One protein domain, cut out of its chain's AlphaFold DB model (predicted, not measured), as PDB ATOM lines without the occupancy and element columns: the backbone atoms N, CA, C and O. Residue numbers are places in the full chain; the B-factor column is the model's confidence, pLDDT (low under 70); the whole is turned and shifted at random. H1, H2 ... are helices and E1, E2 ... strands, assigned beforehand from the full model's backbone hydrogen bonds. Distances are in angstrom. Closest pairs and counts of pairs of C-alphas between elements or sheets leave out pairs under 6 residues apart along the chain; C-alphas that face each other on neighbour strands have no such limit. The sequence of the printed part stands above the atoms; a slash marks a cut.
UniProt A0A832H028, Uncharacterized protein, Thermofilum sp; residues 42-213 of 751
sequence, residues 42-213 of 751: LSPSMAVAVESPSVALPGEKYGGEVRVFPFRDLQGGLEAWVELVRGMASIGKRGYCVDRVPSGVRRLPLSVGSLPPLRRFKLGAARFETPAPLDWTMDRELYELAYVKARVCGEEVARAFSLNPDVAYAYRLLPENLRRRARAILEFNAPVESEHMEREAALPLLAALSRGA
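This is residues 42 to 213 of the 751 residues of an uncharacterized protein of Thermofilum sp (UniProt A0A832H028). Two antiparallel sheets, E4 E3 E6 E7 and E1 E2 E5, lie partly face to face with their strands crossed, as a small sandwich; beyond the end of E7 the helices H2, H3 and H5 lie side by side as a separate lobe. The short helices H1 and H4 only graze the four-stranded sheet, which is strongly twisted. The printed part has 172 residues, with seven named strands and five named helices in the order E1 E2 E3 H1 E4 E5 E6 E7 H2 H3 H4 H5; the class is mixed, helices and strands. The whole is compact, with a radius of gyration of the C-alphas of 17.4 A and spans of 51 by 45 by 28 A.

Find C-alpha 46 at (-14.132, -1.281, 33.209), where E1 begins; it ends at residue 51. Next come E2, residues 63 to 70, 22.5 A from first to last C-alpha, and E3, residues 78 to 86, 25.3 A. H1 is residues 88 to 94, E4 104 to 109 and E5 124 to 129. E6, residues 144 to 152, spans 24.0 A, and E7, 155 to 163, spans 25.5 A. Look for C-alpha 165 at (-29.766, 12.710, 4.950): H2 runs from there to 173, then H3 from 176 to 187, 16.8 A, and H4 from 198 to 201. H5, residues 203 to 212, ends with C-alpha 212 at (-48.463, 2.792, 7.349).

Begin with the larger sheet, where these backbone pairs are within hydrogen-bond range: N 84 and O 106, 2.8 A, between the neighbours E3 and E4; N 83 and O 147, 2.8 A, between the neighbours E3 and E6; and N 150 and O 157, 2.8 A, in the hairpin E6 and E7. In the other sheet look at N 49 and O 67, 2.8 A, in the hairpin E1 and E2, and N 66 and O 126, 2.8 A, between E2 and E5. The two sheets' strands stand at 44 degrees; the closest C-alphas of E1 and E7 are those of Val 50 and Arg 159, 6.5 A. H5 touches H3 at Ala 182 and Leu 205, C-alphas 6.3 A apart, at a shallow tilt of 21 degrees, opposite ways. H5 touches H2 at Ala 170 and Leu 206, C-alphas 6.6 A apart. Every O i to N i+4 pair is within hydrogen-bond range in H2 and H5; H3 has 6 of 8, H1 1 of 3 with 2 of 4 O i to N i+3 pairs, and H4 is too short.

The C-alphas farthest apart, those of Asp 73 and Ala 213, are 53.6 A apart. The printed part has no cut. The links E1 to E2, E4 to E5 and E5 to E6 are long. Mean pLDDT of the printed part is 78.5; 53 residues are under 70, among them 87 to 102 and 184 to 213.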
ATOM      1  N   LEU A  42     -14.082  -2.609  26.446       87.75
ATOM      2  CA  LEU A  42     -13.900  -3.523  27.563       87.75
ATOM      3  C   LEU A  42     -12.414  -3.608  27.896       87.75
ATOM      4  O   LEU A  42     -11.585  -3.894  27.036       87.75
ATOM      5  N   SER A  43     -12.083  -3.391  29.163       86.81
ATOM      6  CA  SER A  43     -10.732  -3.565  29.681       86.81
ATOM      7  C   SER A  43     -10.768  -4.211  31.066       86.81
ATOM      8  O   SER A  43     -11.832  -4.286  31.688       86.81
ATOM      9  N   PRO A  44      -9.616  -4.630  31.619       86.00
ATOM     10  CA  PRO A  44      -9.552  -5.115  32.999       86.00
ATOM     11  C   PRO A  44     -10.044  -4.091  34.040       86.00
ATOM     12  O   PRO A  44     -10.339  -4.452  35.178       86.00
ATOM     13  N   SER A  45     -10.119  -2.804  33.681       89.00
ATOM     14  CA  SER A  45     -10.578  -1.735  34.569       89.00
ATOM     15  C   SER A  45     -12.094  -1.565  34.575       89.00
ATOM     16  O   SER A  45     -12.647  -1.202  35.615       89.00
ATOM     17  N   MET A  46     -12.747  -1.710  33.418       90.75
ATOM     18  CA  MET A  46     -14.132  -1.281  33.209       90.75
ATOM     19  C   MET A  46     -14.724  -1.794  31.890       90.75
ATOM     20  O   MET A  46     -14.004  -2.078  30.936       90.75
ATOM     21  N   ALA A  47     -16.053  -1.796  31.821       90.31
ATOM     22  CA  ALA A  47     -16.811  -1.782  30.577       90.31
ATOM     23  C   ALA A  47     -17.394  -0.378  30.347       90.31
ATOM     24  O   ALA A  47     -17.883   0.254  31.289       90.31
ATOM     25  N   VAL A  48     -17.359   0.117  29.111       91.12
ATOM     26  CA  VAL A  48     -17.917   1.422  28.729       91.12
ATOM     27  C   VAL A  48     -18.929   1.250  27.604       91.12
ATOM     28  O   VAL A  48     -18.690   0.511  26.651       91.12
ATOM     29  N   ALA A  49     -20.039   1.977  27.700       89.19
ATOM     30  CA  ALA A  49     -21.040   2.118  26.653       89.19
ATOM     31  C   ALA A  49     -21.200   3.595  26.284       89.19
ATOM     32  O   ALA A  49     -21.359   4.449  27.156       89.19
ATOM     33  N   VAL A  50     -21.202   3.901  24.994       91.06
ATOM     34  CA  VAL A  50     -21.610   5.196  24.452       91.06
ATOM     35  C   VAL A  50     -23.051   5.045  23.967       91.06
ATOM     36  O   VAL A  50     -23.318   4.588  22.859       91.06
ATOM     37  N   GLU A  51     -24.008   5.413  24.810       88.62
ATOM     38  CA  GLU A  51     -25.443   5.278  24.568       88.62
ATOM     39  C   GLU A  51     -26.014   6.514  23.866       88.62
ATOM     40  O   GLU A  51     -26.400   7.495  24.491       88.62
ATOM     41  N   SER A  52     -26.059   6.472  22.542       86.81
ATOM     42  CA  SER A  52     -26.603   7.523  21.665       86.81
ATOM     43  C   SER A  52     -27.308   6.902  20.448       86.81
ATOM     44  O   SER A  52     -27.159   5.703  20.209       86.81
ATOM     45  N   PRO A  53     -28.062   7.652  19.636       82.19
ATOM     46  CA  PRO A  53     -28.663   7.104  18.420       82.19
ATOM     47  C   PRO A  53     -27.604   6.598  17.427       82.19
ATOM     48  O   PRO A  53     -26.554   7.225  17.265       82.19
ATOM     49  N   SER A  54     -27.872   5.477  16.748       78.12
ATOM     50  CA  SER A  54     -26.967   4.943  15.707       78.12
ATOM     51  C   SER A  54     -27.001   5.779  14.419       78.12
ATOM     52  O   SER A  54     -26.067   5.729  13.616       78.12
ATOM     53  N   VAL A  55     -28.056   6.587  14.249       78.62
ATOM     54  CA  VAL A  55     -28.232   7.530  13.141       78.62
ATOM     55  C   VAL A  55     -28.487   8.935  13.689       78.62
ATOM     56  O   VAL A  55     -29.409   9.150  14.474       78.62
ATOM     57  N   ALA A  56     -27.684   9.903  13.256       83.50
ATOM     58  CA  ALA A  56     -27.912  11.325  13.476       83.50
ATOM     59  C   ALA A  56     -28.735  11.900  12.315       83.50
ATOM     60  O   ALA A  56     -28.396  11.695  11.147       83.50
ATOM     61  N   LEU A  57     -29.803  12.636  12.633       84.88
ATOM     62  CA  LEU A  57     -30.620  13.330  11.640       84.88
ATOM     63  C   LEU A  57     -30.026  14.715  11.357       84.88
ATOM     64  O   LEU A  57     -29.958  15.532  12.281       84.88
ATOM     65  N   PRO A  58     -29.628  15.028  10.108       86.56
ATOM     66  CA  PRO A  58     -29.145  16.362   9.801       86.56
ATOM     67  C   PRO A  58     -30.167  17.462  10.116       86.56
ATOM     68  O   PRO A  58     -31.360  17.350   9.801       86.56
ATOM     69  N   GLY A  59     -29.682  18.541  10.722       87.12
ATOM     70  CA  GLY A  59     -30.479  19.650  11.241       87.12
ATOM     71  C   GLY A  59     -30.926  19.478  12.698       87.12
ATOM     72  O   GLY A  59     -31.543  20.394  13.241       87.12
ATOM     73  N   GLU A  60     -30.585  18.366  13.356       89.19
ATOM     74  CA  GLU A  60     -30.838  18.145  14.785       89.19
ATOM     75  C   GLU A  60     -29.542  18.109  15.602       89.19
ATOM     76  O   GLU A  60     -28.449  17.842  15.092       89.19
ATOM     77  N   LYS A  61     -29.661  18.387  16.903       92.44
ATOM     78  CA  LYS A  61     -28.571  18.132  17.844       92.44
ATOM     79  C   LYS A  61     -28.405  16.634  18.058       92.44
ATOM     80  O   LYS A  61     -29.384  15.893  18.098       92.44
ATOM     81  N   TYR A  62     -27.162  16.209  18.244       90.88
ATOM     82  CA  TYR A  62     -26.821  14.819  18.500       90.88
ATOM     83  C   TYR A  62     -26.267  14.672  19.912       90.88
ATOM     84  O   TYR A  62     -25.394  15.436  20.321       90.88
ATOM     85  N   GLY A  63     -26.757  13.696  20.665       92.38
ATOM     86  CA  GLY A  63     -26.357  13.507  22.052       92.38
ATOM     87  C   GLY A  63     -26.675  12.116  22.572       92.38
ATOM     88  O   GLY A  63     -27.313  11.308  21.896       92.38
ATOM     89  N   GLY A  64     -26.201  11.848  23.781       93.06
ATOM     90  CA  GLY A  64     -26.342  10.566  24.452       93.06
ATOM     91  C   GLY A  64     -25.703  10.561  25.834       93.06
ATOM     92  O   GLY A  64     -25.469  11.615  26.431       93.06
ATOM     93  N   GLU A  65     -25.407   9.372  26.343       94.31
ATOM     94  CA  GLU A  65     -24.740   9.163  27.626       94.31
ATOM     95  C   GLU A  65     -23.514   8.268  27.451       94.31
ATOM     96  O   GLU A  65     -23.577   7.235  26.795       94.31
ATOM     97  N   VAL A  66     -22.389   8.624  28.066       94.38
ATOM     98  CA  VAL A  66     -21.296   7.677  28.293       94.38
ATOM     99  C   VAL A  66     -21.556   7.002  29.629       94.38
ATOM    100  O   VAL A  66     -21.576   7.676  30.662       94.38
ATOM    101  N   ARG A  67     -21.765   5.687  29.613       93.75
ATOM    102  CA  ARG A  67     -21.956   4.856  30.799       93.75
ATOM    103  C   ARG A  67     -20.738   3.993  31.053       93.75
ATOM    104  O   ARG A  67     -20.172   3.423  30.130       93.75
ATOM    105  N   VAL A  68     -20.347   3.891  32.314       93.81
ATOM    106  CA  VAL A  68     -19.134   3.190  32.731       93.81
ATOM    107  C   VAL A  68     -19.483   2.237  33.855       93.81
ATOM    108  O   VAL A  68     -19.945   2.663  34.915       93.81
ATOM    109  N   PHE A  69     -19.243   0.951  33.630       92.50
ATOM    110  CA  PHE A  69     -19.319  -0.076  34.653       92.50
ATOM    111  C   PHE A  69     -17.898  -0.458  35.097       92.50
ATOM    112  O   PHE A  69     -17.193  -1.167  34.380       92.50
ATOM    113  N   PRO A  70     -17.430   0.034  36.254       92.19
ATOM    114  CA  PRO A  70     -16.047  -0.141  36.674       92.19
ATOM    115  C   PRO A  70     -15.838  -1.471  37.424       92.19
ATOM    116  O   PRO A  70     -16.587  -1.815  38.341       92.19
ATOM    117  N   PHE A  71     -14.770  -2.198  37.106       89.50
ATOM    118  CA  PHE A  71     -14.358  -3.419  37.816       89.50
ATOM    119  C   PHE A  71     -13.442  -3.134  39.018       89.50
ATOM    120  O   PHE A  71     -13.174  -4.025  39.826       89.50
ATOM    121  N   ARG A  72     -13.028  -1.870  39.190       90.12
ATOM    122  CA  ARG A  72     -12.258  -1.328  40.325       90.12
ATOM    123  C   ARG A  72     -12.604   0.143  40.567       90.12
ATOM    124  O   ARG A  72     -13.242   0.756  39.726       90.12
ATOM    125  N   ASP A  73     -12.188   0.726  41.687       95.06
ATOM    126  CA  ASP A  73     -12.398   2.161  41.920       95.06
ATOM    127  C   ASP A  73     -11.561   3.004  40.936       95.06
ATOM    128  O   ASP A  73     -10.376   2.733  40.729       95.06
ATOM    129  N   LEU A  74     -12.171   4.027  40.331       94.62
ATOM    130  CA  LEU A  74     -11.545   4.933  39.360       94.62
ATOM    131  C   LEU A  74     -11.800   6.391  39.762       94.62
ATOM    132  O   LEU A  74     -12.861   6.728  40.281       94.62
ATOM    133  N   GLN A  75     -10.848   7.284  39.482       88.31
ATOM    134  CA  GLN A  75     -10.947   8.705  39.859       88.31
ATOM    135  C   GLN A  75     -12.047   9.479  39.108       88.31
ATOM    136  O   GLN A  75     -12.428  10.562  39.542       88.31
ATOM    137  N   GLY A  76     -12.604   8.909  38.035       82.56
ATOM    138  CA  GLY A  76     -13.549   9.600  37.159       82.56
ATOM    139  C   GLY A  76     -12.833  10.587  36.234       82.56
ATOM    140  O   GLY A  76     -11.782  11.136  36.561       82.56
ATOM    141  N   GLY A  77     -13.365  10.765  35.032       92.25
ATOM    142  CA  GLY A  77     -12.781  11.633  34.014       92.25
ATOM    143  C   GLY A  77     -13.363  11.307  32.652       92.25
ATOM    144  O   GLY A  77     -13.402  10.138  32.264       92.25
ATOM    145  N   LEU A  78     -13.847  12.329  31.955       94.81
ATOM    146  CA  LEU A  78     -14.479  12.169  30.657       94.81
ATOM    147  C   LEU A  78     -14.203  13.384  29.776       94.81
ATOM    148  O   LEU A  78     -14.579  14.505  30.112       94.81
ATOM    149  N   GLU A  79     -13.612  13.125  28.621       94.94
ATOM    150  CA  GLU A  79     -13.576  14.042  27.484       94.94
ATOM    151  C   GLU A  79     -14.277  13.347  26.322       94.94
ATOM    152  O   GLU A  79     -14.059  12.156  26.125       94.94
ATOM    153  N   ALA A  80     -15.105  14.050  25.549       95.25
ATOM    154  CA  ALA A  80     -15.718  13.478  24.355       95.25
ATOM    155  C   ALA A  80     -15.800  14.502  23.219       95.25
ATOM    156  O   ALA A  80     -15.961  15.700  23.450       95.25
ATOM    157  N   TRP A  81     -15.682  14.021  21.986       96.00
ATOM    158  CA  TRP A  81     -15.818  14.799  20.761       96.00
ATOM    159  C   TRP A  81     -16.410  13.929  19.652       96.00
ATOM    160  O   TRP A  81     -16.369  12.700  19.715       96.00
ATOM    161  N   VAL A  82     -16.946  14.565  18.613       93.75
ATOM    162  CA  VAL A  82     -17.261  13.858  17.369       93.75
ATOM    163  C   VAL A  82     -16.038  13.922  16.468       93.75
ATOM    164  O   VAL A  82     -15.506  15.002  16.213       93.75
ATOM    165  N   GLU A  83     -15.580  12.775  15.993       91.62
ATOM    166  CA  GLU A  83     -14.511  12.655  15.011       91.62
ATOM    167  C   GLU A  83     -15.099  12.221  13.667       91.62
ATOM    168  O   GLU A  83     -15.785  11.206  13.582       91.62
ATOM    169  N   LEU A  84     -14.851  13.017  12.632       87.19
ATOM    170  CA  LEU A  84     -15.298  12.796  11.262       87.19
ATOM    171  C   LEU A  84     -14.082  12.409  10.424       87.19
ATOM    172  O   LEU A  84     -13.149  13.202  10.270       87.19
ATOM    173  N   VAL A  85     -14.073  11.172   9.933       82.38
ATOM    174  CA  VAL A  85     -12.926  10.562   9.251       82.38
ATOM    175  C   VAL A  85     -13.234  10.381   7.769       82.38
ATOM    176  O   VAL A  85     -14.130   9.629   7.394       82.38
ATOM    177  N   ARG A  86     -12.452  11.035   6.912       76.62
ATOM    178  CA  ARG A  86     -12.499  10.906   5.452       76.62
ATOM    179  C   ARG A  86     -11.374   9.988   4.976       76.62
ATOM    180  O   ARG A  86     -10.214  10.242   5.296       76.62
ATOM    181  N   GLY A  87     -11.681   8.964   4.176       69.25
ATOM    182  CA  GLY A  87     -10.674   8.074   3.582       69.25
ATOM    183  C   GLY A  87     -11.249   7.068   2.576       69.25
ATOM    184  O   GLY A  87     -12.450   7.020   2.340       69.25
ATOM    185  N   MET A  88     -10.407   6.224   1.974       59.47
ATOM    186  CA  MET A  88     -10.854   5.241   0.964       59.47
ATOM    187  C   MET A  88     -11.927   4.270   1.496       59.47
ATOM    188  O   MET A  88     -12.899   3.978   0.801       59.47
ATOM    189  N   ALA A  89     -11.798   3.836   2.755       55.97
ATOM    190  CA  ALA A  89     -12.772   2.971   3.424       55.97
ATOM    191  C   ALA A  89     -14.134   3.654   3.682       55.97
ATOM    192  O   ALA A  89     -15.144   2.960   3.791       55.97
ATOM    193  N   SER A  90     -14.196   4.995   3.744       56.50
ATOM    194  CA  SER A  90     -15.462   5.727   3.906       56.50
ATOM    195  C   SER A  90     -16.236   5.867   2.588       56.50
ATOM    196  O   SER A  90     -17.462   5.887   2.598       56.50
ATOM    197  N   ILE A  91     -15.544   5.873   1.443       53.62
ATOM    198  CA  ILE A  91     -16.140   6.072   0.106       53.62
ATOM    199  C   ILE A  91     -16.533   4.751  -0.568       53.62
ATOM    200  O   ILE A  91     -17.558   4.688  -1.255       53.62
ATOM    201  N   GLY A  92     -15.792   3.669  -0.304       50.06
ATOM    202  CA  GLY A  92     -16.132   2.323  -0.785       50.06
ATOM    203  C   GLY A  92     -17.516   1.833  -0.329       50.06
ATOM    204  O   GLY A  92     -18.160   1.068  -1.042       50.06
ATOM    205  N   LYS A  93     -18.038   2.347   0.794       51.53
ATOM    206  CA  LYS A  93     -19.364   1.998   1.343       51.53
ATOM    207  C   LYS A  93     -20.550   2.470   0.488       51.53
ATOM    208  O   LYS A  93     -21.651   1.954   0.660       51.53
ATOM    209  N   ARG A  94     -20.332   3.394  -0.460       50.38
ATOM    210  CA  ARG A  94     -21.342   3.855  -1.438       50.38
ATOM    211  C   ARG A  94     -21.021   3.469  -2.892       50.38
ATOM    212  O   ARG A  94     -21.674   3.965  -3.804       50.38
ATOM    213  N   GLY A  95     -20.050   2.575  -3.118       43.09
ATOM    214  CA  GLY A  95     -19.812   1.945  -4.426       43.09
ATOM    215  C   GLY A  95     -18.944   2.722  -5.425       43.09
ATOM    216  O   GLY A  95     -18.950   2.383  -6.605       43.09
ATOM    217  N   TYR A  96     -18.183   3.735  -4.995       50.50
ATOM    218  CA  TYR A  96     -17.286   4.490  -5.883       50.50
ATOM    219  C   TYR A  96     -15.821   4.026  -5.779       50.50
ATOM    220  O   TYR A  96     -15.254   3.990  -4.690       50.50
ATOM    221  N   CYS A  97     -15.179   3.759  -6.926       43.44
ATOM    222  CA  CYS A  97     -13.716   3.753  -7.060       43.44
ATOM    223  C   CYS A  97     -13.248   5.170  -7.406       43.44
ATOM    224  O   CYS A  97     -13.549   5.666  -8.492       43.44
ATOM    225  N   VAL A  98     -12.524   5.835  -6.503       49.50
ATOM    226  CA  VAL A  98     -11.910   7.137  -6.800       49.50
ATOM    227  C   VAL A  98     -10.499   7.181  -6.217       49.50
ATOM    228  O   VAL A  98     -10.317   7.418  -5.027       49.50
ATOM    229  N   ASP A  99      -9.489   6.995  -7.064       45.72
ATOM    230  CA  ASP A  99      -8.061   6.905  -6.701       45.72
ATOM    231  C   ASP A  99      -7.423   8.221  -6.188       45.72
ATOM    232  O   ASP A  99      -6.211   8.408  -6.293       45.72
ATOM    233  N   ARG A 100      -8.197   9.197  -5.679       54.00
ATOM    234  CA  ARG A 100      -7.684  10.548  -5.352       54.00
ATOM    235  C   ARG A 100      -8.367  11.268  -4.183       54.00
ATOM    236  O   ARG A 100      -8.451  12.495  -4.210       54.00
ATOM    237  N   VAL A 101      -8.854  10.570  -3.155       57.28
ATOM    238  CA  VAL A 101      -9.425  11.258  -1.978       57.28
ATOM    239  C   VAL A 101      -8.385  11.418  -0.865       57.28
ATOM    240  O   VAL A 101      -7.936  10.410  -0.320       57.28
ATOM    241  N   PRO A 102      -8.003  12.658  -0.490       59.47
ATOM    242  CA  PRO A 102      -7.108  12.888   0.637       59.47
ATOM    243  C   PRO A 102      -7.743  12.384   1.935       59.47
ATOM    244  O   PRO A 102      -8.901  12.698   2.222       59.47
ATOM    245  N   SER A 103      -6.980  11.634   2.730       70.44
ATOM    246  CA  SER A 103      -7.393  11.272   4.083       70.44
ATOM    247  C   SER A 103      -7.460  12.519   4.962       70.44
ATOM    248  O   SER A 103      -6.533  13.332   4.945       70.44
ATOM    249  N   GLY A 104      -8.519  12.666   5.750       79.62
ATOM    250  CA  GLY A 104      -8.698  13.807   6.642       79.62
ATOM    251  C   GLY A 104      -9.436  13.414   7.911       79.62
ATOM    252  O   GLY A 104     -10.285  12.528   7.886       79.62
ATOM    253  N   VAL A 105      -9.110  14.078   9.018       85.75
ATOM    254  CA  VAL A 105      -9.817  13.927  10.293       85.75
ATOM    255  C   VAL A 105     -10.238  15.305  10.767       85.75
ATOM    256  O   VAL A 105      -9.411  16.212  10.880       85.75
ATOM    257  N   ARG A 106     -11.525  15.463  11.061       89.12
ATOM    258  CA  ARG A 106     -12.086  16.681  11.641       89.12
ATOM    259  C   ARG A 106     -12.716  16.358  12.984       89.12
ATOM    260  O   ARG A 106     -13.350  15.323  13.146       89.12
ATOM    261  N   ARG A 107     -12.552  17.260  13.948       92.31
ATOM    262  CA  ARG A 107     -13.132  17.121  15.284       92.31
ATOM    263  C   ARG A 107     -14.171  18.202  15.517       92.31
ATOM    264  O   ARG A 107     -13.894  19.377  15.283       92.31
ATOM    265  N   LEU A 108     -15.346  17.801  15.982       92.12
ATOM    266  CA  LEU A 108     -16.401  18.696  16.440       92.12
ATOM    267  C   LEU A 108     -16.533  18.569  17.963       92.12
ATOM    268  O   LEU A 108     -16.508  17.451  18.485       92.12
ATOM    269  N   PRO A 109     -16.666  19.686  18.693       93.69
ATOM    270  CA  PRO A 109     -16.781  19.651  20.144       93.69
ATOM    271  C   PRO A 109     -18.122  19.052  20.592       93.69
ATOM    272  O   PRO A 109     -19.147  19.248  19.936       93.69
ATOM    273  N   LEU A 110     -18.117  18.385  21.747       95.88
ATOM    274  CA  LEU A 110     -19.320  18.010  22.491       95.88
ATOM    275  C   LEU A 110     -19.368  18.782  23.815       95.88
ATOM    276  O   LEU A 110     -18.345  18.985  24.468       95.88
ATOM    277  N   SER A 111     -20.563  19.193  24.222       95.25
ATOM    278  CA  SER A 111     -20.856  19.607  25.593       95.25
ATOM    279  C   SER A 111     -20.989  18.347  26.438       95.25
ATOM    280  O   SER A 111     -21.876  17.543  26.168       95.25
ATOM    281  N   VAL A 112     -20.124  18.157  27.435       93.81
ATOM    282  CA  VAL A 112     -20.041  16.912  28.215       93.81
ATOM    283  C   VAL A 112     -20.244  17.200  29.703       93.81
ATOM    284  O   VAL A 112     -19.669  18.142  30.246       93.81
ATOM    285  N   GLY A 113     -21.079  16.399  30.368       93.25
ATOM    286  CA  GLY A 113     -21.263  16.434  31.819       93.25
ATOM    287  C   GLY A 113     -20.084  15.816  32.577       93.25
ATOM    288  O   GLY A 113     -19.302  15.044  32.030       93.25
ATOM    289  N   SER A 114     -19.955  16.120  33.869       90.94
ATOM    290  CA  SER A 114     -18.887  15.550  34.699       90.94
ATOM    291  C   SER A 114     -19.132  14.073  35.010       90.94
ATOM    292  O   SER A 114     -20.218  13.721  35.470       90.94
ATOM    293  N   LEU A 115     -18.097  13.244  34.869       91.94
ATOM    294  CA  LEU A 115     -18.088  11.866  35.356       91.94
ATOM    295  C   LEU A 115     -17.349  11.815  36.711       91.94
ATOM    296  O   LEU A 115     -16.121  11.916  36.718       91.94
ATOM    297  N   PRO A 116     -18.060  11.724  37.852       89.81
ATOM    298  CA  PRO A 116     -17.439  11.737  39.180       89.81
ATOM    299  C   PRO A 116     -16.629  10.452  39.443       89.81
ATOM    300  O   PRO A 116     -16.732   9.501  38.663       89.81
ATOM    301  N   PRO A 117     -15.865  10.383  40.552       93.56
ATOM    302  CA  PRO A 117     -15.177   9.162  40.956       93.56
ATOM    303  C   PRO A 117     -16.107   7.947  40.955       93.56
ATOM    304  O   PRO A 117     -17.174   7.950  41.578       93.56
ATOM    305  N   LEU A 118     -15.688   6.908  40.241       94.31
ATOM    306  CA  LEU A 118     -16.456   5.694  40.025       94.31
ATOM    307  C   LEU A 118     -16.049   4.650  41.055       94.31
ATOM    308  O   LEU A 118     -14.866   4.375  41.245       94.31
ATOM    309  N   ARG A 119     -17.039   4.053  41.715       94.06
ATOM    310  CA  ARG A 119     -16.806   2.956  42.657       94.06
ATOM    311  C   ARG A 119     -17.009   1.626  41.962       94.06
ATOM    312  O   ARG A 119     -17.954   1.499  41.186       94.06
ATOM    313  N   ARG A 120     -16.191   0.633  42.305       92.06
ATOM    314  CA  ARG A 120     -16.292  -0.742  41.810       92.06
ATOM    315  C   ARG A 120     -17.746  -1.226  41.818       92.06
ATOM    316  O   ARG A 120     -18.440  -1.118  42.830       92.06
ATOM    317  N   PHE A 121     -18.180  -1.747  40.674       88.25
ATOM    318  CA  PHE A 121     -19.517  -2.285  40.406       88.25
ATOM    319  C   PHE A 121     -20.684  -1.308  40.602       88.25
ATOM    320  O   PHE A 121     -21.836  -1.728  40.711       88.25
ATOM    321  N   LYS A 122     -20.415   0.002  40.632       91.50
ATOM    322  CA  LYS A 122     -21.451   1.034  40.574       91.50
ATOM    323  C   LYS A 122     -21.400   1.734  39.228       91.50
ATOM    324  O   LYS A 122     -20.398   2.362  38.893       91.50
ATOM    325  N   LEU A 123     -22.500   1.638  38.488       92.00
ATOM    326  CA  LEU A 123     -22.658   2.278  37.190       92.00
ATOM    327  C   LEU A 123     -22.507   3.801  37.316       92.00
ATOM    328  O   LEU A 123     -23.226   4.443  38.085       92.00
ATOM    329  N   GLY A 124     -21.575   4.366  36.554       93.19
ATOM    330  CA  GLY A 124     -21.457   5.802  36.329       93.19
ATOM    331  C   GLY A 124     -22.032   6.191  34.976       93.19
ATOM    332  O   GLY A 124     -22.032   5.386  34.048       93.19
ATOM    333  N   ALA A 125     -22.497   7.431  34.853       94.50
ATOM    334  CA  ALA A 125     -22.983   7.973  33.594       94.50
ATOM    335  C   ALA A 125     -22.688   9.472  33.496       94.50
ATOM    336  O   ALA A 125     -22.710  10.182  34.504       94.50
ATOM    337  N   ALA A 126     -22.453   9.956  32.281       96.06
ATOM    338  CA  ALA A 126     -22.367  11.377  31.977       96.06
ATOM    339  C   ALA A 126     -22.970  11.658  30.598       96.06
ATOM    340  O   ALA A 126     -22.708  10.942  29.633       96.06
ATOM    341  N   ARG A 127     -23.791  12.708  30.506       96.38
ATOM    342  CA  ARG A 127     -24.450  13.109  29.255       96.38
ATOM    343  C   ARG A 127     -23.503  13.880  28.350       96.38
ATOM    344  O   ARG A 127     -22.677  14.646  28.845       96.38
ATOM    345  N   PHE A 128     -23.682  13.744  27.044       95.69
ATOM    346  CA  PHE A 128     -23.046  14.596  26.049       95.69
ATOM    347  C   PHE A 128     -24.043  15.061  24.983       95.69
ATOM    348  O   PHE A 128     -25.011  14.365  24.685       95.69
ATOM    349  N   GLU A 129     -23.796  16.228  24.390       96.50
ATOM    350  CA  GLU A 129     -24.592  16.771  23.284       96.50
ATOM    351  C   GLU A 129     -23.739  17.679  22.387       96.50
ATOM    352  O   GLU A 129     -22.844  18.378  22.865       96.50
ATOM    353  N   THR A 130     -24.018  17.719  21.087       95.00
ATOM    354  CA  THR A 130     -23.438  18.714  20.187       95.00
ATOM    355  C   THR A 130     -23.949  20.121  20.537       95.00
ATOM    356  O   THR A 130     -25.147  20.325  20.752       95.00
ATOM    357  N   PRO A 131     -23.075  21.145  20.577       92.81
ATOM    358  CA  PRO A 131     -23.492  22.506  20.926       92.81
ATOM    359  C   PRO A 131     -24.419  23.126  19.869       92.81
ATOM    360  O   PRO A 131     -25.271  23.952  20.199       92.81
ATOM    361  N   ALA A 132     -24.286  22.694  18.614       92.19
ATOM    362  CA  ALA A 132     -25.141  23.057  17.492       92.19
ATOM    363  C   ALA A 132     -25.668  21.793  16.787       92.19
ATOM    364  O   ALA A 132     -25.089  20.712  16.967       92.19
ATOM    365  N   PRO A 133     -26.747  21.903  15.993       91.56
ATOM    366  CA  PRO A 133     -27.187  20.813  15.135       91.56
ATOM    367  C   PRO A 133     -26.079  20.320  14.201       91.56
ATOM    368  O   PRO A 133     -25.287  21.121  13.702       91.56
ATOM    369  N   LEU A 134     -26.030  19.010  13.963       88.25
ATOM    370  CA  LEU A 134     -25.170  18.444  12.927       88.25
ATOM    371  C   LEU A 134     -25.838  18.675  11.575       88.25
ATOM    372  O   LEU A 134     -26.981  18.272  11.381       88.25
ATOM    373  N   ASP A 135     -25.142  19.322  10.651       84.75
ATOM    374  CA  ASP A 135     -25.612  19.522   9.279       84.75
ATOM    375  C   ASP A 135     -24.777  18.683   8.307       84.75
ATOM    376  O   ASP A 135     -23.746  18.128   8.693       84.75
ATOM    377  N   TRP A 136     -25.223  18.579   7.058       81.69
ATOM    378  CA  TRP A 136     -24.542  17.790   6.040       81.69
ATOM    379  C   TRP A 136     -24.416  18.542   4.718       81.69
ATOM    380  O   TRP A 136     -25.298  19.295   4.300       81.69
ATOM    381  N   THR A 137     -23.322  18.273   4.016       75.88
ATOM    382  CA  THR A 137     -23.109  18.703   2.635       75.88
ATOM    383  C   THR A 137     -22.583  17.548   1.793       75.88
ATOM    384  O   THR A 137     -21.875  16.664   2.285       75.88
ATOM    385  N   MET A 138     -22.927  17.556   0.503       67.06
ATOM    386  CA  MET A 138     -22.452  16.548  -0.451       67.06
ATOM    387  C   MET A 138     -20.922  16.481  -0.505       67.06
ATOM    388  O   MET A 138     -20.384  15.404  -0.694       67.06
ATOM    389  N   ASP A 139     -20.210  17.601  -0.362       65.56
ATOM    390  CA  ASP A 139     -18.750  17.685  -0.491       65.56
ATOM    391  C   ASP A 139     -17.971  17.340   0.791       65.56
ATOM    392  O   ASP A 139     -16.740  17.219   0.733       65.56
ATOM    393  N   ARG A 140     -18.657  17.160   1.929       70.00
ATOM    394  CA  ARG A 140     -18.024  16.918   3.235       70.00
ATOM    395  C   ARG A 140     -18.615  15.713   3.952       70.00
ATOM    396  O   ARG A 140     -18.132  14.603   3.744       70.00
ATOM    397  N   GLU A 141     -19.636  15.921   4.782       71.12
ATOM    398  CA  GLU A 141     -20.079  14.942   5.778       71.12
ATOM    399  C   GLU A 141     -20.616  13.650   5.150       71.12
ATOM    400  O   GLU A 141     -20.519  12.595   5.765       71.12
ATOM    401  N   LEU A 142     -21.100  13.695   3.903       67.25
ATOM    402  CA  LEU A 142     -21.547  12.499   3.180       67.25
ATOM    403  C   LEU A 142     -20.426  11.472   2.927       67.25
ATOM    404  O   LEU A 142     -20.702  10.297   2.696       67.25
ATOM    405  N   TYR A 143     -19.166  11.914   2.928       68.56
ATOM    406  CA  TYR A 143     -17.989  11.073   2.688       68.56
ATOM    407  C   TYR A 143     -17.145  10.849   3.953       68.56
ATOM    408  O   TYR A 143     -16.034  10.310   3.865       68.56
ATOM    409  N   GLU A 144     -17.641  11.268   5.119       75.75
ATOM    410  CA  GLU A 144     -16.961  11.164   6.410       75.75
ATOM    411  C   GLU A 144     -17.651  10.112   7.294       75.75
ATOM    412  O   GLU A 144     -18.866  10.115   7.452       75.75
ATOM    413  N   LEU A 145     -16.876   9.212   7.906       77.56
ATOM    414  CA  LEU A 145     -17.376   8.322   8.955       77.56
ATOM    415  C   LEU A 145     -17.379   9.066  10.283       77.56
ATOM    416  O   LEU A 145     -16.349   9.615  10.682       77.56
ATOM    417  N   ALA A 146     -18.522   9.068  10.965       84.31
ATOM    418  CA  ALA A 146     -18.680   9.766  12.225       84.31
ATOM    419  C   ALA A 146     -18.498   8.830  13.418       84.31
ATOM    420  O   ALA A 146     -19.096   7.758  13.493       84.31
ATOM    421  N   TYR A 147     -17.682   9.264  14.372       88.75
ATOM    422  CA  TYR A 147     -17.448   8.572  15.628       88.75
ATOM    423  C   TYR A 147     -17.710   9.519  16.787       88.75
ATOM    424  O   TYR A 147     -17.196  10.634  16.806       88.75
ATOM    425  N   VAL A 148     -18.432   9.061  17.801       92.56
ATOM    426  CA  VAL A 148     -18.271   9.612  19.143       92.56
ATOM    427  C   VAL A 148     -16.978   9.030  19.697       92.56
ATOM    428  O   VAL A 148     -16.886   7.829  19.948       92.56
ATOM    429  N   LYS A 149     -15.964   9.875  19.846       94.31
ATOM    430  CA  LYS A 149     -14.712   9.539  20.517       94.31
ATOM    431  C   LYS A 149     -14.780  10.070  21.936       94.31
ATOM    432  O   LYS A 149     -15.173  11.216  22.149       94.31
ATOM    433  N   ALA A 150     -14.385   9.252  22.897       94.81
ATOM    434  CA  ALA A 150     -14.276   9.655  24.281       94.81
ATOM    435  C   ALA A 150     -12.968   9.158  24.891       94.81
ATOM    436  O   ALA A 150     -12.474   8.087  24.551       94.81
ATOM    437  N   ARG A 151     -12.424   9.933  25.823       95.62
ATOM    438  CA  ARG A 151     -11.380   9.496  26.740       95.62
ATOM    439  C   ARG A 151     -12.011   9.346  28.114       95.62
ATOM    440  O   ARG A 151     -12.342  10.342  28.756       95.62
ATOM    441  N   VAL A 152     -12.199   8.104  28.542       95.50
ATOM    442  CA  VAL A 152     -12.888   7.738  29.782       95.50
ATOM    443  C   VAL A 152     -11.856   7.199  30.754       95.50
ATOM    444  O   VAL A 152     -11.207   6.204  30.462       95.50
ATOM    445  N   CYS A 153     -11.651   7.865  31.890       93.44
ATOM    446  CA  CYS A 153     -10.644   7.464  32.883       93.44
ATOM    447  C   CYS A 153      -9.236   7.206  32.282       93.44
ATOM    448  O   CYS A 153      -8.477   6.402  32.816       93.44
ATOM    449  N   GLY A 154      -8.890   7.890  31.183       91.44
ATOM    450  CA  GLY A 154      -7.614   7.749  30.470       91.44
ATOM    451  C   GLY A 154      -7.596   6.732  29.320       91.44
ATOM    452  O   GLY A 154      -6.635   6.733  28.558       91.44
ATOM    453  N   GLU A 155      -8.641   5.919  29.149       93.62
ATOM    454  CA  GLU A 155      -8.755   4.932  28.064       93.62
ATOM    455  C   GLU A 155      -9.602   5.499  26.907       93.62
ATOM    456  O   GLU A 155     -10.570   6.233  27.135       93.62
ATOM    457  N   GLU A 156      -9.218   5.214  25.659       94.25
ATOM    458  CA  GLU A 156      -9.950   5.684  24.478       94.25
ATOM    459  C   GLU A 156     -11.119   4.760  24.149       94.25
ATOM    460  O   GLU A 156     -10.973   3.546  24.072       94.25
ATOM    461  N   VAL A 157     -12.274   5.367  23.909       91.62
ATOM    462  CA  VAL A 157     -13.516   4.702  23.531       91.62
ATOM    463  C   VAL A 157     -14.004   5.346  22.247       91.62
ATOM    464  O   VAL A 157     -13.955   6.569  22.087       91.62
ATOM    465  N   ALA A 158     -14.462   4.534  21.305       89.31
ATOM    466  CA  ALA A 158     -14.961   5.012  20.032       89.31
ATOM    467  C   ALA A 158     -16.264   4.305  19.704       89.31
ATOM    468  O   ALA A 158     -16.340   3.084  19.772       89.31
ATOM    469  N   ARG A 159     -17.264   5.068  19.277       86.50
ATOM    470  CA  ARG A 159     -18.494   4.504  18.741       86.50
ATOM    471  C   ARG A 159     -18.862   5.172  17.432       86.50
ATOM    472  O   ARG A 159     -19.042   6.385  17.391       86.50
ATOM    473  N   ALA A 160     -19.008   4.376  16.380       81.81
ATOM    474  CA  ALA A 160     -19.475   4.858  15.089       81.81
ATOM    475  C   ALA A 160     -20.975   5.207  15.112       81.81
ATOM    476  O   ALA A 160     -21.771   4.542  15.778       81.81
ATOM    477  N   PHE A 161     -21.361   6.213  14.333       80.62
ATOM    478  CA  PHE A 161     -22.748   6.518  13.980       80.62
ATOM    479  C   PHE A 161     -22.813   7.032  12.535       80.62
ATOM    480  O   PHE A 161     -21.805   7.452  11.968       80.62
ATOM    481  N   SER A 162     -23.995   6.994  11.922       77.31
ATOM    482  CA  SER A 162     -24.198   7.509  10.561       77.31
ATOM    483  C   SER A 162     -24.876   8.877  10.592       77.31
ATOM    484  O   SER A 162     -25.859   9.067  11.309       77.31
ATOM    485  N   LEU A 163     -24.376   9.828   9.800       79.19
ATOM    486  CA  LEU A 163     -25.077  11.075   9.496       79.19
ATOM    487  C   LEU A 163     -25.779  10.906   8.145       79.19
ATOM    488  O   LEU A 163     -25.156  11.033   7.093       79.19
ATOM    489  N   ASN A 164     -27.075  10.594   8.169       76.75
ATOM    490  CA  ASN A 164     -27.765  10.114   6.975       76.75
ATOM    491  C   ASN A 164     -28.902  11.060   6.540       76.75
ATOM    492  O   ASN A 164     -29.950  11.116   7.194       76.75
ATOM    493  N   PRO A 165     -28.733  11.802   5.429       78.19
ATOM    494  CA  PRO A 165     -29.766  12.710   4.950       78.19
ATOM    495  C   PRO A 165     -30.994  11.982   4.404       78.19
ATOM    496  O   PRO A 165     -32.108  12.455   4.623       78.19
ATOM    497  N   ASP A 166     -30.827  10.819   3.769       76.50
ATOM    498  CA  ASP A 166     -31.939  10.032   3.219       76.50
ATOM    499  C   ASP A 166     -32.884   9.583   4.338       76.50
ATOM    500  O   ASP A 166     -34.104   9.697   4.225       76.50
ATOM    501  N   VAL A 167     -32.308   9.167   5.469       77.88
ATOM    502  CA  VAL A 167     -33.033   8.840   6.700       77.88
ATOM    503  C   VAL A 167     -33.792  10.056   7.237       77.88
ATOM    504  O   VAL A 167     -34.972   9.934   7.567       77.88
ATOM    505  N   ALA A 168     -33.178  11.241   7.286       80.25
ATOM    506  CA  ALA A 168     -33.869  12.450   7.739       80.25
ATOM    507  C   ALA A 168     -35.005  12.882   6.804       80.25
ATOM    508  O   ALA A 168     -36.068  13.287   7.283       80.25
ATOM    509  N   TYR A 169     -34.830  12.761   5.488       80.44
ATOM    510  CA  TYR A 169     -35.908  13.017   4.535       80.44
ATOM    511  C   TYR A 169     -37.034  11.987   4.671       80.44
ATOM    512  O   TYR A 169     -38.193  12.384   4.791       80.44
ATOM    513  N   ALA A 170     -36.715  10.692   4.752       78.50
ATOM    514  CA  ALA A 170     -37.703   9.638   4.983       78.50
ATOM    515  C   ALA A 170     -38.468   9.857   6.301       78.50
ATOM    516  O   ALA A 170     -39.695   9.774   6.327       78.50
ATOM    517  N   TYR A 171     -37.765  10.221   7.377       80.19
ATOM    518  CA  TYR A 171     -38.372  10.511   8.673       80.19
ATOM    519  C   TYR A 171     -39.355  11.691   8.614       80.19
ATOM    520  O   TYR A 171     -40.453  11.615   9.164       80.19
ATOM    521  N   ARG A 172     -39.008  12.770   7.899       81.44
ATOM    522  CA  ARG A 172     -39.891  13.940   7.717       81.44
ATOM    523  C   ARG A 172     -41.141  13.620   6.895       81.44
ATOM    524  O   ARG A 172     -42.189  14.214   7.144       81.44
ATOM    525  N   LEU A 173     -41.038  12.688   5.947       79.19
ATOM    526  CA  LEU A 173     -42.162  12.236   5.124       79.19
ATOM    527  C   LEU A 173     -43.152  11.342   5.890       79.19
ATOM    528  O   LEU A 173     -44.271  11.146   5.419       79.19
ATOM    529  N   LEU A 174     -42.780  10.814   7.063       73.94
ATOM    530  CA  LEU A 174     -43.685   9.995   7.869       73.94
ATOM    531  C   LEU A 174     -44.874  10.818   8.403       73.94
ATOM    532  O   LEU A 174     -44.683  11.944   8.884       73.94
ATOM    533  N   PRO A 175     -46.087  10.237   8.408       72.94
ATOM    534  CA  PRO A 175     -47.205  10.697   9.228       72.94
ATOM    535  C   PRO A 175     -46.826  10.824  10.710       72.94
ATOM    536  O   PRO A 175     -45.988  10.076  11.218       72.94
ATOM    537  N   GLU A 176     -47.458  11.754  11.429       73.88
ATOM    538  CA  GLU A 176     -47.121  12.075  12.825       73.88
ATOM    539  C   GLU A 176     -47.214  10.864  13.772       73.88
ATOM    540  O   GLU A 176     -46.317  10.648  14.590       73.88
ATOM    541  N   ASN A 177     -48.236  10.017  13.605       68.00
ATOM    542  CA  ASN A 177     -48.413   8.788  14.386       68.00
ATOM    543  C   ASN A 177     -47.266   7.779  14.178       68.00
ATOM    544  O   ASN A 177     -46.899   7.061  15.107       68.00
ATOM    545  N   LEU A 178     -46.645   7.763  12.993       69.75
ATOM    546  CA  LEU A 178     -45.523   6.874  12.679       69.75
ATOM    547  C   LEU A 178     -44.162   7.480  13.031       69.75
ATOM    548  O   LEU A 178     -43.238   6.725  13.326       69.75
ATOM    549  N   ARG A 179     -44.026   8.812  13.074       75.06
ATOM    550  CA  ARG A 179     -42.776   9.482  13.487       75.06
ATOM    551  C   ARG A 179     -42.352   9.113  14.901       75.06
ATOM    552  O   ARG A 179     -41.157   8.971  15.146       75.06
ATOM    553  N   ARG A 180     -43.304   8.937  15.825       73.19
ATOM    554  CA  ARG A 180     -42.999   8.513  17.202       73.19
ATOM    555  C   ARG A 180     -42.350   7.128  17.226       73.19
ATOM    556  O   ARG A 180     -41.324   6.953  17.868       73.19
ATOM    557  N   ARG A 181     -42.905   6.173  16.475       68.19
ATOM    558  CA  ARG A 181     -42.392   4.793  16.397       68.19
ATOM    559  C   ARG A 181     -41.075   4.715  15.636       68.19
ATOM    560  O   ARG A 181     -40.123   4.091  16.079       68.19
ATOM    561  N   ALA A 182     -40.992   5.433  14.521       70.94
ATOM    562  CA  ALA A 182     -39.765   5.585  13.753       70.94
ATOM    563  C   ALA A 182     -38.626   6.200  14.572       70.94
ATOM    564  O   ALA A 182     -37.473   5.831  14.375       70.94
ATOM    565  N   ARG A 183     -38.937   7.105  15.509       75.50
ATOM    566  CA  ARG A 183     -37.931   7.680  16.402       75.50
ATOM    567  C   ARG A 183     -37.293   6.611  17.287       75.50
ATOM    568  O   ARG A 183     -36.076   6.602  17.387       75.50
ATOM    569  N   ALA A 184     -38.077   5.679  17.831       68.06
ATOM    570  CA  ALA A 184     -37.546   4.565  18.617       68.06
ATOM    571  C   ALA A 184     -36.594   3.673  17.794       68.06
ATOM    572  O   ALA A 184     -35.531   3.299  18.279       68.06
ATOM    573  N   ILE A 185     -36.914   3.427  16.516       65.19
ATOM    574  CA  ILE A 185     -36.046   2.679  15.585       65.19
ATOM    575  C   ILE A 185     -34.729   3.425  15.321       65.19
ATOM    576  O   ILE A 185     -33.672   2.808  15.243       65.19
ATOM    577  N   LEU A 186     -34.777   4.751  15.184       69.62
ATOM    578  CA  LEU A 186     -33.590   5.593  14.983       69.62
ATOM    579  C   LEU A 186     -32.703   5.681  16.229       69.62
ATOM    580  O   LEU A 186     -31.476   5.763  16.132       69.62
ATOM    581  N   GLU A 187     -33.340   5.672  17.395       68.44
ATOM    582  CA  GLU A 187     -32.693   5.666  18.703       68.44
ATOM    583  C   GLU A 187     -32.200   4.270  19.101       68.44
ATOM    584  O   GLU A 187     -31.447   4.154  20.070       68.44
ATOM    585  N   PHE A 188     -32.551   3.225  18.336       64.25
ATOM    586  CA  PHE A 188     -32.067   1.872  18.562       64.25
ATOM    587  C   PHE A 188     -30.539   1.835  18.551       64.25
ATOM    588  O   PHE A 188     -29.850   2.274  17.617       64.25
ATOM    589  N   ASN A 189     -30.007   1.287  19.635       55.97
ATOM    590  CA  ASN A 189     -28.590   1.228  19.899       55.97
ATOM    591  C   ASN A 189     -28.120  -0.214  19.693       55.97
ATOM    592  O   ASN A 189     -28.373  -1.068  20.536       55.97
ATOM    593  N   ALA A 190     -27.481  -0.498  18.552       58.50
ATOM    594  CA  ALA A 190     -27.077  -1.862  18.210       58.50
ATOM    595  C   ALA A 190     -26.146  -2.452  19.296       58.50
ATOM    596  O   ALA A 190     -25.158  -1.795  19.635       58.50
ATOM    597  N   PRO A 191     -26.435  -3.649  19.844       48.44
ATOM    598  CA  PRO A 191     -25.797  -4.135  21.071       48.44
ATOM    599  C   PRO A 191     -24.331  -4.585  20.921       48.44
ATOM    600  O   PRO A 191     -23.616  -4.588  21.921       48.44
ATOM    601  N   VAL A 192     -23.866  -4.932  19.712       44.03
ATOM    602  CA  VAL A 192     -22.493  -5.418  19.446       44.03
ATOM    603  C   VAL A 192     -21.947  -4.813  18.145       44.03
ATOM    604  O   VAL A 192     -22.719  -4.524  17.227       44.03
ATOM    605  N   GLU A 193     -20.628  -4.578  18.110       44.00
ATOM    606  CA  GLU A 193     -19.858  -3.987  17.008       44.00
ATOM    607  C   GLU A 193     -20.362  -4.394  15.620       44.00
ATOM    608  O   GLU A 193     -20.183  -5.508  15.138       44.00
ATOM    609  N   SER A 194     -20.944  -3.426  14.931       46.16
ATOM    610  CA  SER A 194     -20.934  -3.386  13.482       46.16
ATOM    611  C   SER A 194     -20.966  -1.923  13.086       46.16
ATOM    612  O   SER A 194     -21.657  -1.097  13.692       46.16
ATOM    613  N   GLU A 195     -20.159  -1.572  12.095       51.00
ATOM    614  CA  GLU A 195     -20.327  -0.320  11.381       51.00
ATOM    615  C   GLU A 195     -21.782  -0.283  10.901       51.00
ATOM    616  O   GLU A 195     -22.160  -1.081  10.047       51.00
ATOM    617  N   HIS A 196     -22.622   0.579  11.480       51.62
ATOM    618  CA  HIS A 196     -24.007   0.698  11.037       51.62
ATOM    619  C   HIS A 196     -24.013   0.911   9.518       51.62
ATOM    620  O   HIS A 196     -23.428   1.872   9.012       51.62
ATOM    621  N   MET A 197     -24.601  -0.029   8.780       54.50
ATOM    622  CA  MET A 197     -24.510  -0.041   7.328       54.50
ATOM    623  C   MET A 197     -25.392   1.068   6.761       54.50
ATOM    624  O   MET A 197     -26.609   0.925   6.688       54.50
ATOM    625  N   GLU A 198     -24.778   2.178   6.334       59.09
ATOM    626  CA  GLU A 198     -25.502   3.372   5.864       59.09
ATOM    627  C   GLU A 198     -26.556   3.070   4.794       59.09
ATOM    628  O   GLU A 198     -27.621   3.686   4.783       59.09
ATOM    629  N   ARG A 199     -26.270   2.101   3.911       57.28
ATOM    630  CA  ARG A 199     -27.168   1.673   2.828       57.28
ATOM    631  C   ARG A 199     -28.483   1.064   3.337       57.28
ATOM    632  O   ARG A 199     -29.475   1.075   2.618       57.28
ATOM    633  N   GLU A 200     -28.493   0.544   4.563       58.22
ATOM    634  CA  GLU A 200     -29.636  -0.150   5.172       58.22
ATOM    635  C   GLU A 200     -30.320   0.708   6.246       58.22
ATOM    636  O   GLU A 200     -31.460   0.435   6.608       58.22
ATOM    637  N   ALA A 201     -29.683   1.801   6.685       62.69
ATOM    638  CA  ALA A 201     -30.165   2.703   7.735       62.69
ATOM    639  C   ALA A 201     -31.576   3.264   7.478       62.69
ATOM    640  O   ALA A 201     -32.373   3.432   8.401       62.69
ATOM    641  N   ALA A 202     -31.902   3.546   6.211       66.12
ATOM    642  CA  ALA A 202     -33.215   4.050   5.815       66.12
ATOM    643  C   ALA A 202     -34.255   2.941   5.601       66.12
ATOM    644  O   ALA A 202     -35.450   3.235   5.625       66.12
ATOM    645  N   LEU A 203     -33.848   1.679   5.407       66.00
ATOM    646  CA  LEU A 203     -34.770   0.591   5.061       66.00
ATOM    647  C   LEU A 203     -35.853   0.366   6.127       66.00
ATOM    648  O   LEU A 203     -37.016   0.282   5.736       66.00
ATOM    649  N   PRO A 204     -35.560   0.357   7.445       64.19
ATOM    650  CA  PRO A 204     -36.603   0.254   8.467       64.19
ATOM    651  C   PRO A 204     -37.634   1.394   8.412       64.19
ATOM    652  O   PRO A 204     -38.829   1.165   8.599       64.19
ATOM    653  N   LEU A 205     -37.195   2.622   8.110       67.62
ATOM    654  CA  LEU A 205     -38.073   3.793   7.992       67.62
ATOM    655  C   LEU A 205     -38.908   3.773   6.712       67.62
ATOM    656  O   LEU A 205     -40.102   4.070   6.743       67.62
ATOM    657  N   LEU A 206     -38.295   3.398   5.590       65.56
ATOM    658  CA  LEU A 206     -38.979   3.214   4.312       65.56
ATOM    659  C   LEU A 206     -39.991   2.063   4.398       65.56
ATOM    660  O   LEU A 206     -41.111   2.185   3.896       65.56
ATOM    661  N   ALA A 207     -39.651   0.988   5.112       65.19
ATOM    662  CA  ALA A 207     -40.581  -0.081   5.443       65.19
ATOM    663  C   ALA A 207     -41.753   0.467   6.272       65.19
ATOM    664  O   ALA A 207     -42.902   0.256   5.892       65.19
ATOM    665  N   ALA A 208     -41.505   1.252   7.327       63.59
ATOM    666  CA  ALA A 208     -42.566   1.881   8.118       63.59
ATOM    667  C   ALA A 208     -43.484   2.804   7.283       63.59
ATOM    668  O   ALA A 208     -44.706   2.713   7.419       63.59
ATOM    669  N   LEU A 209     -42.924   3.622   6.379       64.56
ATOM    670  CA  LEU A 209     -43.674   4.444   5.412       64.56
ATOM    671  C   LEU A 209     -44.579   3.587   4.518       64.56
ATOM    672  O   LEU A 209     -45.765   3.877   4.364       64.56
ATOM    673  N   SER A 210     -44.028   2.514   3.947       62.34
ATOM    674  CA  SER A 210     -44.774   1.611   3.064       62.34
ATOM    675  C   SER A 210     -45.887   0.849   3.796       62.34
ATOM    676  O   SER A 210     -46.958   0.627   3.228       62.34
ATOM    677  N   ARG A 211     -45.653   0.493   5.067       63.94
ATOM    678  CA  ARG A 211     -46.581  -0.255   5.927       63.94
ATOM    679  C   ARG A 211     -47.736   0.630   6.393       63.94
ATOM    680  O   ARG A 211     -48.891   0.239   6.259       63.94
ATOM    681  N   GLY A 212     -47.455   1.849   6.853       56.84
ATOM    682  CA  GLY A 212     -48.463   2.792   7.349       56.84
ATOM    683  C   GLY A 212     -49.604   3.091   6.375       56.84
ATOM    684  O   GLY A 212     -50.747   3.257   6.787       56.84
ATOM    685  N   ALA A 213     -49.315   3.095   5.073       52.09
ATOM    686  CA  ALA A 213     -50.314   3.327   4.034       52.09
ATOM    687  C   ALA A 213     -51.162   2.083   3.678       52.09
ATOM    688  O   ALA A 213     -52.078   2.194   2.860       52.09
TER     689      ALA A 213